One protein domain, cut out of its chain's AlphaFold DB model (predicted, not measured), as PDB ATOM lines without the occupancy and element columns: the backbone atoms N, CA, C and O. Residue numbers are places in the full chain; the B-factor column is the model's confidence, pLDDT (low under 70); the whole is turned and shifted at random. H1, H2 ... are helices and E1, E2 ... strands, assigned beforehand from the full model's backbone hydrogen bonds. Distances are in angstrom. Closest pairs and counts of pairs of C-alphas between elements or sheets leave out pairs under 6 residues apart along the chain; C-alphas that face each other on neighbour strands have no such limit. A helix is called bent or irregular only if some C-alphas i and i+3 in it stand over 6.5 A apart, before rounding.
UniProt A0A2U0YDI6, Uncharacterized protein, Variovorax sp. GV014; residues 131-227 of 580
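AT A GLANCE: This is residues 131 to 227 of the 580 residues of an uncharacterized protein of Variovorax sp. GV014 (UniProt A0A2U0YDI6). A small parallel sheet of three short strands, E1, E2 and E3, makes the core, with the longest helix, H4, over one face and the short helix H2 on the opposite face, beside the strands. The irregular helix H3 lies far out from the core, and the opening stretch near Gly 134 reaches toward the other end of the long axis. The printed part has 97 residues, with five named helices and three named strands in the order E1, H1, H2, E2, H3, E3, H4, H5; the class is mixed, helices and strands, with under half of the residues in named elements. The whole is compact, with a radius of gyration of the C-alphas of 13.0 A, yet elongated, spanning 43 by 27 by 22 A.

HOW THE PARTS SIT: In the sheet E1, residues 142 to 146, is the parallel neighbour of E2, residues 179 to 183, at 31 degrees, with N 143 and O 179 within hydrogen-bond range at 2.9 A. E2 is the parallel neighbour of E3, residues 200 to 203, at 16 degrees, with N 201 and O 180 within range at 2.9 A. Residues 142 to 143 of E1 also pair in parallel with residues 219 to 220. H1, residues 155 to 159, only grazes the sheet, with residues 156 to 157. H2, residues 163 to 166, is on the sheet at a height of 5.1 A, over none of its strands; its closest C-alphas to E1 are those of Leu 163 and Asp 145, 5.1 A apart. E1, H1, H2 and E2 make a strand-helix-strand unit, two parallel neighbour strands with helices between. H3, residues 190 to 195, is not on the sheet; E2, H3 and E3 make a second such unit, its crossover right-handed. H4, residues 206 to 215, is on the face opposite to H2, over E2 at a height of 9.9 A, and runs along the strands, at 1 degree to E2 on the local plane. H5, residues 222 to 225, is not on the sheet; it is close to H1 but not clearly touching, the closest C-alphas being those of Trp 223 and Asn 159, 6.8 A apart. O i to N i+4 pairs are within range in 5 of 6 for H4, 0 of 1 for H1 and 0 of 2 for H3, where O i to N i+3 pairs are within range in 1 of 2 and 2 of 3; H2 and H5 are too short for an i+4 pair.

IN THESE COORDINATES: E1 begins at C-alpha 142, (26.185, 21.214, 7.706), and is 12.8 A long; E2 is 12.6 A and E3 9.6 A. H3 is 11.0 A long and irregular, with C-alphas 190 and 193 7.7 A apart. H4 is 14.9 A long, from C-alpha 206 at (33.395, 6.943, 4.707). H1 is 6.3 A, H2 5.3 A and H5 5.0 A; H5 ends at C-alpha 225, (15.280, 14.329, 7.960).

THE WHOLE: The two C-alphas farthest apart, those of Gly 134 and Glu 190, are 43.0 A apart. The printed part has no cut. The link from H2 to E2, residues 167 to 178, is long. The mean pLDDT of the printed part is 84.2; residues 133 to 136, 169 to 170, 190 to 191 and 193 to 199 are under 70.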
ATOM      1  N   THR A 131      15.177  26.967  13.096       87.62
ATOM      2  CA  THR A 131      14.385  27.947  13.849       87.62
ATOM      3  C   THR A 131      14.018  27.469  15.248       87.62
ATOM      4  O   THR A 131      14.036  28.267  16.185       87.62
ATOM      5  N   VAL A 132      13.655  26.196  15.416       81.38
ATOM      6  CA  VAL A 132      13.086  25.717  16.680       81.38
ATOM      7  C   VAL A 132      14.175  25.173  17.602       81.38
ATOM      8  O   VAL A 132      14.787  24.137  17.341       81.38
ATOM      9  N   SER A 133      14.400  25.871  18.717       69.31
ATOM     10  CA  SER A 133      15.343  25.457  19.756       69.31
ATOM     11  C   SER A 133      14.830  24.242  20.543       69.31
ATOM     12  O   SER A 133      13.628  24.019  20.675       69.31
ATOM     13  N   GLY A 134      15.749  23.419  21.056       66.56
ATOM     14  CA  GLY A 134      15.428  22.269  21.913       66.56
ATOM     15  C   GLY A 134      15.120  20.953  21.185       66.56
ATOM     16  O   GLY A 134      15.168  19.907  21.825       66.56
ATOM     17  N   PHE A 135      14.885  20.959  19.866       64.44
ATOM     18  CA  PHE A 135      14.764  19.718  19.073       64.44
ATOM     19  C   PHE A 135      16.108  19.041  18.807       64.44
ATOM     20  O   PHE A 135      16.175  17.824  18.651       64.44
ATOM     21  N   GLN A 136      17.177  19.830  18.730       68.62
ATOM     22  CA  GLN A 136      18.543  19.345  18.589       68.62
ATOM     23  C   GLN A 136      19.482  20.145  19.497       68.62
ATOM     24  O   GLN A 136      19.190  21.305  19.800       68.62
ATOM     25  N   PRO A 137      20.629  19.563  19.901       70.19
ATOM     26  CA  PRO A 137      21.639  20.275  20.682       70.19
ATOM     27  C   PRO A 137      22.214  21.498  19.953       70.19
ATOM     28  O   PRO A 137      22.669  22.436  20.600       70.19
ATOM     29  N   ALA A 138      22.211  21.479  18.616       83.44
ATOM     30  CA  ALA A 138      22.664  22.572  17.766       83.44
ATOM     31  C   ALA A 138      21.818  22.629  16.481       83.44
ATOM     32  O   ALA A 138      21.437  21.571  15.975       83.44
ATOM     33  N   PRO A 139      21.528  23.826  15.938       89.50
ATOM     34  CA  PRO A 139      20.868  23.951  14.645       89.50
ATOM     35  C   PRO A 139      21.770  23.404  13.527       89.50
ATOM     36  O   PRO A 139      22.998  23.526  13.615       89.50
ATOM     37  N   PRO A 140      21.195  22.835  12.454       91.81
ATOM     38  CA  PRO A 140      21.985  22.278  11.372       91.81
ATOM     39  C   PRO A 140      22.679  23.393  10.585       91.81
ATOM     40  O   PRO A 140      22.036  24.279  10.014       91.81
ATOM     41  N   THR A 141      24.005  23.331  10.534       92.44
ATOM     42  CA  THR A 141      24.863  24.209   9.723       92.44
ATOM     43  C   THR A 141      25.526  23.441   8.578       92.44
ATOM     44  O   THR A 141      25.909  24.056   7.578       92.44
ATOM     45  N   HIS A 142      25.614  22.111   8.704       93.31
ATOM     46  CA  HIS A 142      26.185  21.214   7.706       93.31
ATOM     47  C   HIS A 142      25.163  20.173   7.251       93.31
ATOM     48  O   HIS A 142      24.266  19.794   8.002       93.31
ATOM     49  N   ILE A 143      25.320  19.675   6.032       93.62
ATOM     50  CA  ILE A 143      24.578  18.531   5.505       93.62
ATOM     51  C   ILE A 143      25.535  17.572   4.810       93.62
ATOM     52  O   ILE A 143      26.506  17.995   4.185       93.62
ATOM     53  N   LEU A 144      25.287  16.276   4.962       93.81
ATOM     54  CA  LEU A 144      26.082  15.251   4.302       93.81
ATOM     55  C   LEU A 144      25.792  15.228   2.797       93.81
ATOM     56  O   LEU A 144      24.636  15.131   2.378       93.81
ATOM     57  N   ASP A 145      26.848  15.291   1.994       92.62
ATOM     58  CA  ASP A 145      26.777  15.152   0.545       92.62
ATOM     59  C   ASP A 145      27.967  14.337   0.030       92.62
ATOM     60  O   ASP A 145      28.959  14.131   0.732       92.62
ATOM     61  N   SER A 146      27.881  13.876  -1.208       90.06
ATOM     62  CA  SER A 146      28.962  13.165  -1.877       90.06
ATOM     63  C   SER A 146      29.176  13.710  -3.272       90.06
ATOM     64  O   SER A 146      28.228  14.083  -3.966       90.06
ATOM     65  N   TYR A 147      30.433  13.718  -3.698       87.81
ATOM     66  CA  TYR A 147      30.771  14.022  -5.076       87.81
ATOM     67  C   TYR A 147      30.079  13.013  -6.017       87.81
ATOM     68  O   TYR A 147      29.989  11.841  -5.659       87.81
ATOM     69  N   PRO A 148      29.595  13.394  -7.216       84.81
ATOM     70  CA  PRO A 148      28.818  12.481  -8.067       84.81
ATOM     71  C   PRO A 148      29.531  11.184  -8.480       84.81
ATOM     72  O   PRO A 148      28.870  10.192  -8.753       84.81
ATOM     73  N   VAL A 149      30.869  11.191  -8.529       84.81
ATOM     74  CA  VAL A 149      31.686   9.997  -8.825       84.81
ATOM     75  C   VAL A 149      32.104   9.223  -7.571       84.81
ATOM     76  O   VAL A 149      32.891   8.288  -7.667       84.81
ATOM     77  N   TRP A 150      31.655   9.652  -6.390       87.06
ATOM     78  CA  TRP A 150      31.942   8.959  -5.144       87.06
ATOM     79  C   TRP A 150      31.242   7.604  -5.130       87.06
ATOM     80  O   TRP A 150      30.022   7.518  -5.307       87.06
ATOM     81  N   ASP A 151      32.020   6.570  -4.848       84.12
ATOM     82  CA  ASP A 151      31.527   5.222  -4.651       84.12
ATOM     83  C   ASP A 151      32.057   4.702  -3.317       84.12
ATOM     84  O   ASP A 151      33.268   4.660  -3.100       84.12
ATOM     85  N   ASP A 152      31.150   4.408  -2.388       83.50
ATOM     86  CA  ASP A 152      31.481   3.811  -1.100       83.50
ATOM     87  C   ASP A 152      31.187   2.312  -1.098       83.50
ATOM     88  O   ASP A 152      30.498   1.768  -1.954       83.50
ATOM     89  N   ASP A 153      31.646   1.661  -0.039       84.69
ATOM     90  CA  ASP A 153      31.303   0.292   0.346       84.69
ATOM     91  C   ASP A 153      29.821   0.133   0.784       84.69
ATOM     92  O   ASP A 153      29.432  -0.872   1.382       84.69
ATOM     93  N   GLY A 154      28.976   1.136   0.517       89.12
ATOM     94  CA  GLY A 154      27.584   1.234   0.950       89.12
ATOM     95  C   GLY A 154      27.390   1.774   2.371       89.12
ATOM     96  O   GLY A 154      26.248   1.998   2.769       89.12
ATOM     97  N   LEU A 155      28.449   2.025   3.159       93.88
ATOM     98  CA  LEU A 155      28.304   2.522   4.536       93.88
ATOM     99  C   LEU A 155      27.517   3.838   4.605       93.88
ATOM    100  O   LEU A 155      26.691   4.020   5.498       93.88
ATOM    101  N   ILE A 156      27.770   4.785   3.707       94.69
ATOM    102  CA  ILE A 156      27.117   6.092   3.746       94.69
ATOM    103  C   ILE A 156      25.767   6.037   3.053       94.69
ATOM    104  O   ILE A 156      24.770   6.508   3.621       94.69
ATOM    105  N   LYS A 157      25.732   5.449   1.853       92.19
ATOM    106  CA  LYS A 157      24.505   5.326   1.061       92.19
ATOM    107  C   LYS A 157      23.415   4.572   1.823       92.19
ATOM    108  O   LYS A 157      22.286   5.045   1.813       92.19
ATOM    109  N   ASP A 158      23.739   3.512   2.566       95.06
ATOM    110  CA  ASP A 158      22.736   2.694   3.268       95.06
ATOM    111  C   ASP A 158      22.210   3.334   4.553       95.06
ATOM    112  O   ASP A 158      21.062   3.121   4.948       95.06
ATOM    113  N   ASN A 159      23.048   4.120   5.230       95.38
ATOM    114  CA  ASN A 159      22.756   4.565   6.590       95.38
ATOM    115  C   ASN A 159      22.341   6.022   6.700       95.38
ATOM    116  O   ASN A 159      21.610   6.369   7.625       95.38
ATOM    117  N   PHE A 160      22.820   6.889   5.812       95.12
ATOM    118  CA  PHE A 160      22.663   8.334   5.984       95.12
ATOM    119  C   PHE A 160      22.058   9.022   4.765       95.12
ATOM    120  O   PHE A 160      21.372  10.036   4.940       95.12
ATOM    121  N   GLY A 161      22.292   8.469   3.571       93.94
ATOM    122  CA  GLY A 161      21.944   9.090   2.299       93.94
ATOM    123  C   GLY A 161      22.785  10.338   2.006       93.94
ATOM    124  O   GLY A 161      23.322  10.985   2.907       93.94
ATOM    125  N   THR A 162      22.883  10.698   0.728       93.06
ATOM    126  CA  THR A 162      23.580  11.910   0.268       93.06
ATOM    127  C   THR A 162      22.652  12.755  -0.600       93.06
ATOM    128  O   THR A 162      21.715  12.230  -1.216       93.06
ATOM    129  N   LEU A 163      22.869  14.077  -0.628       91.38
ATOM    130  CA  LEU A 163      22.050  14.986  -1.440       91.38
ATOM    131  C   LEU A 163      22.140  14.643  -2.924       91.38
ATOM    132  O   LEU A 163      21.100  14.540  -3.578       91.38
ATOM    133  N   SER A 164      23.358  14.431  -3.429       89.31
ATOM    134  CA  SER A 164      23.602  14.111  -4.835       89.31
ATOM    135  C   SER A 164      22.870  12.848  -5.289       89.31
ATOM    136  O   SER A 164      22.270  12.860  -6.364       89.31
ATOM    137  N   ALA A 165      22.841  11.802  -4.457       89.44
ATOM    138  CA  ALA A 165      22.137  10.564  -4.773       89.44
ATOM    139  C   ALA A 165      20.609  10.700  -4.677       89.44
ATOM    140  O   ALA A 165      19.907  10.098  -5.485       89.44
ATOM    141  N   SER A 166      20.095  11.460  -3.701       90.81
ATOM    142  CA  SER A 166      18.676  11.391  -3.301       90.81
ATOM    143  C   SER A 166      17.798  12.495  -3.887       90.81
ATOM    144  O   SER A 166      16.646  12.256  -4.232       90.81
ATOM    145  N   VAL A 167      18.301  13.726  -3.980       85.25
ATOM    146  CA  VAL A 167      17.466  14.906  -4.286       85.25
ATOM    147  C   VAL A 167      17.647  15.392  -5.728       85.25
ATOM    148  O   VAL A 167      16.821  16.148  -6.226       85.25
ATOM    149  N   SER A 168      18.651  14.868  -6.439       71.12
ATOM    150  CA  SER A 168      19.081  15.309  -7.772       71.12
ATOM    151  C   SER A 168      19.559  16.768  -7.796       71.12
ATOM    152  O   SER A 168      18.901  17.692  -7.327       71.12
ATOM    153  N   GLY A 169      20.727  16.988  -8.395       68.56
ATOM    154  CA  GLY A 169      21.356  18.305  -8.482       68.56
ATOM    155  C   GLY A 169      22.551  18.420  -7.545       68.56
ATOM    156  O   GLY A 169      22.448  18.266  -6.332       68.56
ATOM    157  N   PHE A 170      23.709  18.700  -8.132       69.00
ATOM    158  CA  PHE A 170      24.951  18.936  -7.414       69.00
ATOM    159  C   PHE A 170      25.594  20.220  -7.957       69.00
ATOM    160  O   PHE A 170      25.723  20.336  -9.180       69.00
ATOM    161  N   PRO A 171      26.006  21.177  -7.101       74.75
ATOM    162  CA  PRO A 171      25.911  21.178  -5.633       74.75
ATOM    163  C   PRO A 171      24.585  21.778  -5.109       74.75
ATOM    164  O   PRO A 171      24.308  22.963  -5.307       74.75
ATOM    165  N   MET A 172      23.769  20.987  -4.396       81.50
ATOM    166  CA  MET A 172      22.485  21.450  -3.826       81.50
ATOM    167  C   MET A 172      22.655  22.226  -2.512       81.50
ATOM    168  O   MET A 172      21.911  23.163  -2.229       81.50
ATOM    169  N   ASN A 173      23.657  21.868  -1.708       79.50
ATOM    170  CA  ASN A 173      23.908  22.435  -0.378       79.50
ATOM    171  C   ASN A 173      24.021  23.976  -0.373       79.50
ATOM    172  O   ASN A 173      23.489  24.633   0.526       79.50
ATOM    173  N   GLN A 174      24.637  24.563  -1.407       78.62
ATOM    174  CA  GLN A 174      24.760  26.020  -1.549       78.62
ATOM    175  C   GLN A 174      23.401  26.698  -1.755       78.62
ATOM    176  O   GLN A 174      23.143  27.751  -1.173       78.62
ATOM    177  N   GLN A 175      22.515  26.080  -2.541       82.62
ATOM    178  CA  GLN A 175      21.188  26.622  -2.854       82.62
ATOM    179  C   GLN A 175      20.267  26.618  -1.627       82.62
ATOM    180  O   GLN A 175      19.425  27.500  -1.473       82.62
ATOM    181  N   ILE A 176      20.466  25.662  -0.717       87.06
ATOM    182  CA  ILE A 176      19.696  25.518   0.528       87.06
ATOM    183  C   ILE A 176      20.347  26.211   1.742       87.06
ATOM    184  O   ILE A 176      19.844  26.112   2.866       87.06
ATOM    185  N   GLY A 177      21.464  26.920   1.538       87.44
ATOM    186  CA  GLY A 177      22.145  27.691   2.582       87.44
ATOM    187  C   GLY A 177      22.729  26.825   3.705       87.44
ATOM    188  O   GLY A 177      22.534  27.132   4.887       87.44
ATOM    189  N   LEU A 178      23.387  25.718   3.355       89.62
ATOM    190  CA  LEU A 178      24.130  24.849   4.274       89.62
ATOM    191  C   LEU A 178      25.538  24.568   3.740       89.62
ATOM    192  O   LEU A 178      25.760  24.499   2.530       89.62
ATOM    193  N   ARG A 179      26.492  24.360   4.650       90.81
ATOM    194  CA  ARG A 179      27.811  23.824   4.290       90.81
ATOM    195  C   ARG A 179      27.698  22.321   4.057       90.81
ATOM    196  O   ARG A 179      26.829  21.678   4.637       90.81
ATOM    197  N   SER A 180      28.538  21.745   3.209       88.94
ATOM    198  CA  SER A 180      28.579  20.284   3.073       88.94
ATOM    199  C   SER A 180      29.628  19.682   4.002       88.94
ATOM    200  O   SER A 180      30.662  20.291   4.261       88.94
ATOM    201  N   ILE A 181      29.379  18.466   4.476       92.00
ATOM    202  CA  ILE A 181      30.467  17.507   4.679       92.00
ATOM    203  C   ILE A 181      30.502  16.697   3.398       92.00
ATOM    204  O   ILE A 181      29.573  15.934   3.140       92.00
ATOM    205  N   LEU A 182      31.499  16.969   2.563       90.19
ATOM    206  CA  LEU A 182      31.573  16.433   1.216       90.19
ATOM    207  C   LEU A 182      32.497  15.223   1.187       90.19
ATOM    208  O   LEU A 182      33.696  15.343   1.432       90.19
ATOM    209  N   LEU A 183      31.927  14.077   0.840       90.81
ATOM    210  CA  LEU A 183      32.699  12.892   0.495       90.81
ATOM    211  C   LEU A 183      33.339  13.076  -0.881       90.81
ATOM    212  O   LEU A 183      32.633  13.183  -1.890       90.81
ATOM    213  N   THR A 184      34.668  13.120  -0.904       89.19
ATOM    214  CA  THR A 184      35.469  13.381  -2.104       89.19
ATOM    215  C   THR A 184      36.458  12.236  -2.304       89.19
ATOM    216  O   THR A 184      37.218  11.954  -1.378       89.19
ATOM    217  N   PRO A 185      36.509  11.591  -3.484       87.19
ATOM    218  CA  PRO A 185      37.476  10.518  -3.732       87.19
ATOM    219  C   PRO A 185      38.913  11.030  -3.558       87.19
ATOM    220  O   PRO A 185      39.166  12.214  -3.775       87.19
ATOM    221  N   GLU A 186      39.855  10.154  -3.190       84.62
ATOM    222  CA  GLU A 186      41.264  10.532  -2.958       84.62
ATOM    223  C   GLU A 186      41.886  11.265  -4.157       84.62
ATOM    224  O   GLU A 186      42.650  12.212  -3.986       84.62
ATOM    225  N   ASN A 187      41.496  10.867  -5.372       82.94
ATOM    226  CA  ASN A 187      41.891  11.499  -6.627       82.94
ATOM    227  C   ASN A 187      40.667  12.161  -7.286       82.94
ATOM    228  O   ASN A 187      40.033  11.553  -8.154       82.94
ATOM    229  N   PRO A 188      40.273  13.381  -6.870       76.94
ATOM    230  CA  PRO A 188      39.128  14.059  -7.460       76.94
ATOM    231  C   PRO A 188      39.409  14.455  -8.920       76.94
ATOM    232  O   PRO A 188      40.553  14.771  -9.257       76.94
ATOM    233  N   PRO A 189      38.384  14.504  -9.790       75.94
ATOM    234  CA  PRO A 189      38.557  14.911 -11.184       75.94
ATOM    235  C   PRO A 189      39.203  16.302 -11.324       75.94
ATOM    236  O   PRO A 189      38.855  17.229 -10.589       75.94
ATOM    237  N   GLU A 190      40.099  16.484 -12.304       69.31
ATOM    238  CA  GLU A 190      40.816  17.755 -12.548       69.31
ATOM    239  C   GLU A 190      39.870  18.947 -12.763       69.31
ATOM    240  O   GLU A 190      40.165  20.092 -12.415       69.31
ATOM    241  N   ASN A 191      38.680  18.673 -13.291       67.94
ATOM    242  CA  ASN A 191      37.628  19.636 -13.571       67.94
ATOM    243  C   ASN A 191      36.743  19.977 -12.350       67.94
ATOM    244  O   ASN A 191      35.676  20.574 -12.507       67.94
ATOM    245  N   ARG A 192      37.206  19.681 -11.122       70.00
ATOM    246  CA  ARG A 192      36.510  20.014  -9.861       70.00
ATOM    247  C   ARG A 192      36.182  21.503  -9.695       70.00
ATOM    248  O   ARG A 192      35.263  21.865  -8.966       70.00
ATOM    249  N   TRP A 193      36.905  22.380 -10.392       57.72
ATOM    250  CA  TRP A 193      36.694  23.830 -10.376       57.72
ATOM    251  C   TRP A 193      35.308  24.256 -10.890       57.72
ATOM    252  O   TRP A 193      34.807  25.292 -10.447       57.72
ATOM    253  N   HIS A 194      34.650  23.455 -11.742       58.31
ATOM    254  CA  HIS A 194      33.260  23.703 -12.152       58.31
ATOM    255  C   HIS A 194      32.281  23.666 -10.977       58.31
ATOM    256  O   HIS A 194      31.245  24.324 -11.022       58.31
ATOM    257  N   PHE A 195      32.624  22.947  -9.908       60.66
ATOM    258  CA  PHE A 195      31.790  22.819  -8.716       60.66
ATOM    259  C   PHE A 195      32.108  23.889  -7.654       60.66
ATOM    260  O   PHE A 195      31.428  23.950  -6.629       60.66
ATOM    261  N   ARG A 196      33.077  24.786  -7.950       52.78
ATOM    262  CA  ARG A 196      33.700  25.801  -7.069       52.78
ATOM    263  C   ARG A 196      34.174  25.207  -5.732       52.78
ATOM    264  O   ARG A 196      33.894  24.064  -5.409       52.78
ATOM    265  N   ALA A 197      34.961  25.960  -4.961       49.88
ATOM    266  CA  ALA A 197      35.296  25.563  -3.595       49.88
ATOM    267  C   ALA A 197      33.986  25.479  -2.802       49.88
ATOM    268  O   ALA A 197      33.423  26.504  -2.407       49.88
ATOM    269  N   ILE A 198      33.442  24.271  -2.671       56.41
ATOM    270  CA  ILE A 198      32.228  24.034  -1.912       56.41
ATOM    271  C   ILE A 198      32.590  24.414  -0.480       56.41
ATOM    272  O   ILE A 198      33.466  23.799   0.114       56.41
ATOM    273  N   ALA A 199      31.993  25.486   0.048       63.19
ATOM    274  CA  ALA A 199      32.186  25.870   1.439       63.19
ATOM    275  C   ALA A 199      31.702  24.705   2.316       63.19
ATOM    276  O   ALA A 199      30.500  24.519   2.510       63.19
ATOM    277  N   GLY A 200      32.637  23.878   2.768       74.31
ATOM    278  CA  GLY A 200      32.348  22.587   3.364       74.31
ATOM    279  C   GLY A 200      33.622  21.848   3.741       74.31
ATOM    280  O   GLY A 200      34.712  22.189   3.282       74.31
ATOM    281  N   ASP A 201      33.465  20.856   4.602       87.75
ATOM    282  CA  ASP A 201      34.563  20.024   5.073       87.75
ATOM    283  C   ASP A 201      34.691  18.819   4.138       87.75
ATOM    284  O   ASP A 201      33.745  18.041   3.989       87.75
ATOM    285  N   GLU A 202      35.842  18.677   3.484       88.50
ATOM    286  CA  GLU A 202      36.133  17.516   2.639       88.50
ATOM    287  C   GLU A 202      36.547  16.323   3.507       88.50
ATOM    288  O   GLU A 202      37.359  16.442   4.428       88.50
ATOM    289  N   VAL A 203      35.980  15.157   3.205       90.69
ATOM    290  CA  VAL A 203      36.329  13.885   3.834       90.69
ATOM    291  C   VAL A 203      36.596  12.871   2.728       90.69
ATOM    292  O   VAL A 203      35.776  12.698   1.831       90.69
ATOM    293  N   HIS A 204      37.741  12.194   2.795       89.81
ATOM    294  CA  HIS A 204      38.173  11.241   1.763       89.81
ATOM    295  C   HIS A 204      37.837   9.780   2.077       89.81
ATOM    296  O   HIS A 204      38.131   8.891   1.290       89.81
ATOM    297  N   ASP A 205      37.216   9.532   3.230       89.81
ATOM    298  CA  ASP A 205      36.885   8.202   3.727       89.81
ATOM    299  C   ASP A 205      35.504   8.192   4.405       89.81
ATOM    300  O   ASP A 205      35.181   9.060   5.223       89.81
ATOM    301  N   ALA A 206      34.711   7.160   4.118       91.25
ATOM    302  CA  ALA A 206      33.395   6.943   4.707       91.25
ATOM    303  C   ALA A 206      33.441   6.851   6.248       91.25
ATOM    304  O   ALA A 206      32.596   7.430   6.935       91.25
ATOM    305  N   TYR A 207      34.457   6.210   6.836       91.88
ATOM    306  CA  TYR A 207      34.570   6.098   8.300       91.88
ATOM    307  C   TYR A 207      34.975   7.429   8.959       91.88
ATOM    308  O   TYR A 207      34.639   7.686  10.119       91.88
ATOM    309  N   GLY A 208      35.630   8.326   8.216       91.25
ATOM    310  CA  GLY A 208      35.861   9.714   8.609       91.25
ATOM    311  C   GLY A 208      34.558  10.487   8.830       91.25
ATOM    312  O   GLY A 208      34.465  11.289   9.764       91.25
ATOM    313  N   VAL A 209      33.514  10.192   8.046       92.56
ATOM    314  CA  VAL A 209      32.181  10.781   8.244       92.56
ATOM    315  C   VAL A 209      31.568  10.321   9.561       92.56
ATOM    316  O   VAL A 209      31.014  11.157  10.272       92.56
ATOM    317  N   LEU A 210      31.718   9.052   9.955       92.06
ATOM    318  CA  LEU A 210      31.224   8.576  11.255       92.06
ATOM    319  C   LEU A 210      31.829   9.372  12.417       92.06
ATOM    320  O   LEU A 210      31.111   9.800  13.320       92.06
ATOM    321  N   LYS A 211      33.138   9.644  12.369       89.50
ATOM    322  CA  LYS A 211      33.813  10.479  13.374       89.50
ATOM    323  C   LYS A 211      33.202  11.881  13.439       89.50
ATOM    324  O   LYS A 211      32.931  12.384  14.532       89.50
ATOM    325  N   SER A 212      32.953  12.499  12.287       91.62
ATOM    326  CA  SER A 212      32.276  13.796  12.204       91.62
ATOM    327  C   SER A 212      30.853  13.728  12.767       91.62
ATOM    328  O   SER A 212      30.517  14.526  13.632       91.62
ATOM    329  N   LEU A 213      30.041  12.744  12.371       90.88
ATOM    330  CA  LEU A 213      28.658  12.576  12.841       90.88
ATOM    331  C   LEU A 213      28.552  12.291  14.346       90.88
ATOM    332  O   LEU A 213      27.554  12.657  14.966       90.88
ATOM    333  N   GLY A 214      29.550  11.624  14.924       86.56
ATOM    334  CA  GLY A 214      29.615  11.343  16.355       86.56
ATOM    335  C   GLY A 214      30.057  12.549  17.188       86.56
ATOM    336  O   GLY A 214      29.503  12.813  18.256       86.56
ATOM    337  N   SER A 215      31.026  13.319  16.686       85.81
ATOM    338  CA  SER A 215      31.592  14.475  17.398       85.81
ATOM    339  C   SER A 215      30.786  15.762  17.230       85.81
ATOM    340  O   SER A 215      30.789  16.616  18.117       85.81
ATOM    341  N   ARG A 216      30.077  15.912  16.110       87.38
ATOM    342  CA  ARG A 216      29.389  17.146  15.741       87.38
ATOM    343  C   ARG A 216      27.884  16.961  15.716       87.38
ATOM    344  O   ARG A 216      27.350  16.053  15.086       87.38
ATOM    345  N   ARG A 217      27.177  17.867  16.390       84.69
ATOM    346  CA  ARG A 217      25.709  17.842  16.492       84.69
ATOM    347  C   ARG A 217      25.017  18.731  15.451       84.69
ATOM    348  O   ARG A 217      23.809  18.620  15.307       84.69
ATOM    349  N   ASP A 218      25.774  19.546  14.715       90.62
ATOM    350  CA  ASP A 218      25.317  20.534  13.724       90.62
ATOM    351  C   ASP A 218      25.237  19.998  12.281       90.62
ATOM    352  O   ASP A 218      24.900  20.732  11.351       90.62
ATOM    353  N   ILE A 219      25.574  18.727  12.069       92.19
ATOM    354  CA  ILE A 219      25.425  18.057  10.772       92.19
ATOM    355  C   ILE A 219      23.982  17.575  10.662       92.19
ATOM    356  O   ILE A 219      23.460  17.074  11.647       92.19
ATOM    357  N   ALA A 220      23.348  17.635   9.497       93.12
ATOM    358  CA  ALA A 220      22.103  16.932   9.188       93.12
ATOM    359  C   ALA A 220      22.372  15.801   8.184       93.12
ATOM    360  O   ALA A 220      23.199  15.946   7.283       93.12
ATOM    361  N   THR A 221      21.669  14.677   8.325       94.81
ATOM    362  CA  THR A 221      21.668  13.586   7.335       94.81
ATOM    363  C   THR A 221      20.273  13.423   6.753       94.81
ATOM    364  O   THR A 221      19.282  13.709   7.430       94.81
ATOM    365  N   LEU A 222      20.168  12.942   5.514       95.50
ATOM    366  CA  LEU A 222      18.860  12.716   4.900       95.50
ATOM    367  C   LEU A 222      18.080  11.617   5.616       95.50
ATOM    368  O   LEU A 222      16.876  11.757   5.788       95.50
ATOM    369  N   TRP A 223      18.762  10.593   6.136       94.25
ATOM    370  CA  TRP A 223      18.159   9.605   7.033       94.25
ATOM    371  C   TRP A 223      17.424  10.257   8.200       94.25
ATOM    372  O   TRP A 223      16.290   9.892   8.499       94.25
ATOM    373  N   GLN A 224      18.059  11.242   8.845       92.75
ATOM    374  CA  GLN A 224      17.462  11.927   9.982       92.75
ATOM    375  C   GLN A 224      16.227  12.696   9.535       92.75
ATOM    376  O   GLN A 224      15.164  12.532  10.126       92.75
ATOM    377  N   LEU A 225      16.361  13.495   8.477       94.88
ATOM    378  CA  LEU A 225      15.280  14.329   7.960       94.88
ATOM    379  C   LEU A 225      14.082  13.497   7.476       94.88
ATOM    380  O   LEU A 225      12.948  13.810   7.818       94.88
ATOM    381  N   ALA A 226      14.330  12.392   6.772       94.69
ATOM    382  CA  ALA A 226      13.311  11.461   6.284       94.69
ATOM    383  C   ALA A 226      12.632  10.644   7.401       94.69
ATOM    384  O   ALA A 226      11.707   9.877   7.127       94.69
ATOM    385  N   ASN A 227      13.093  10.770   8.651       91.44
ATOM    386  CA  ASN A 227      12.566  10.053   9.811       91.44
ATOM    387  C   ASN A 227      12.041  10.980  10.929       91.44
ATOM    388  O   ASN A 227      11.623  10.499  11.984       91.44
TER     389      ASN A 227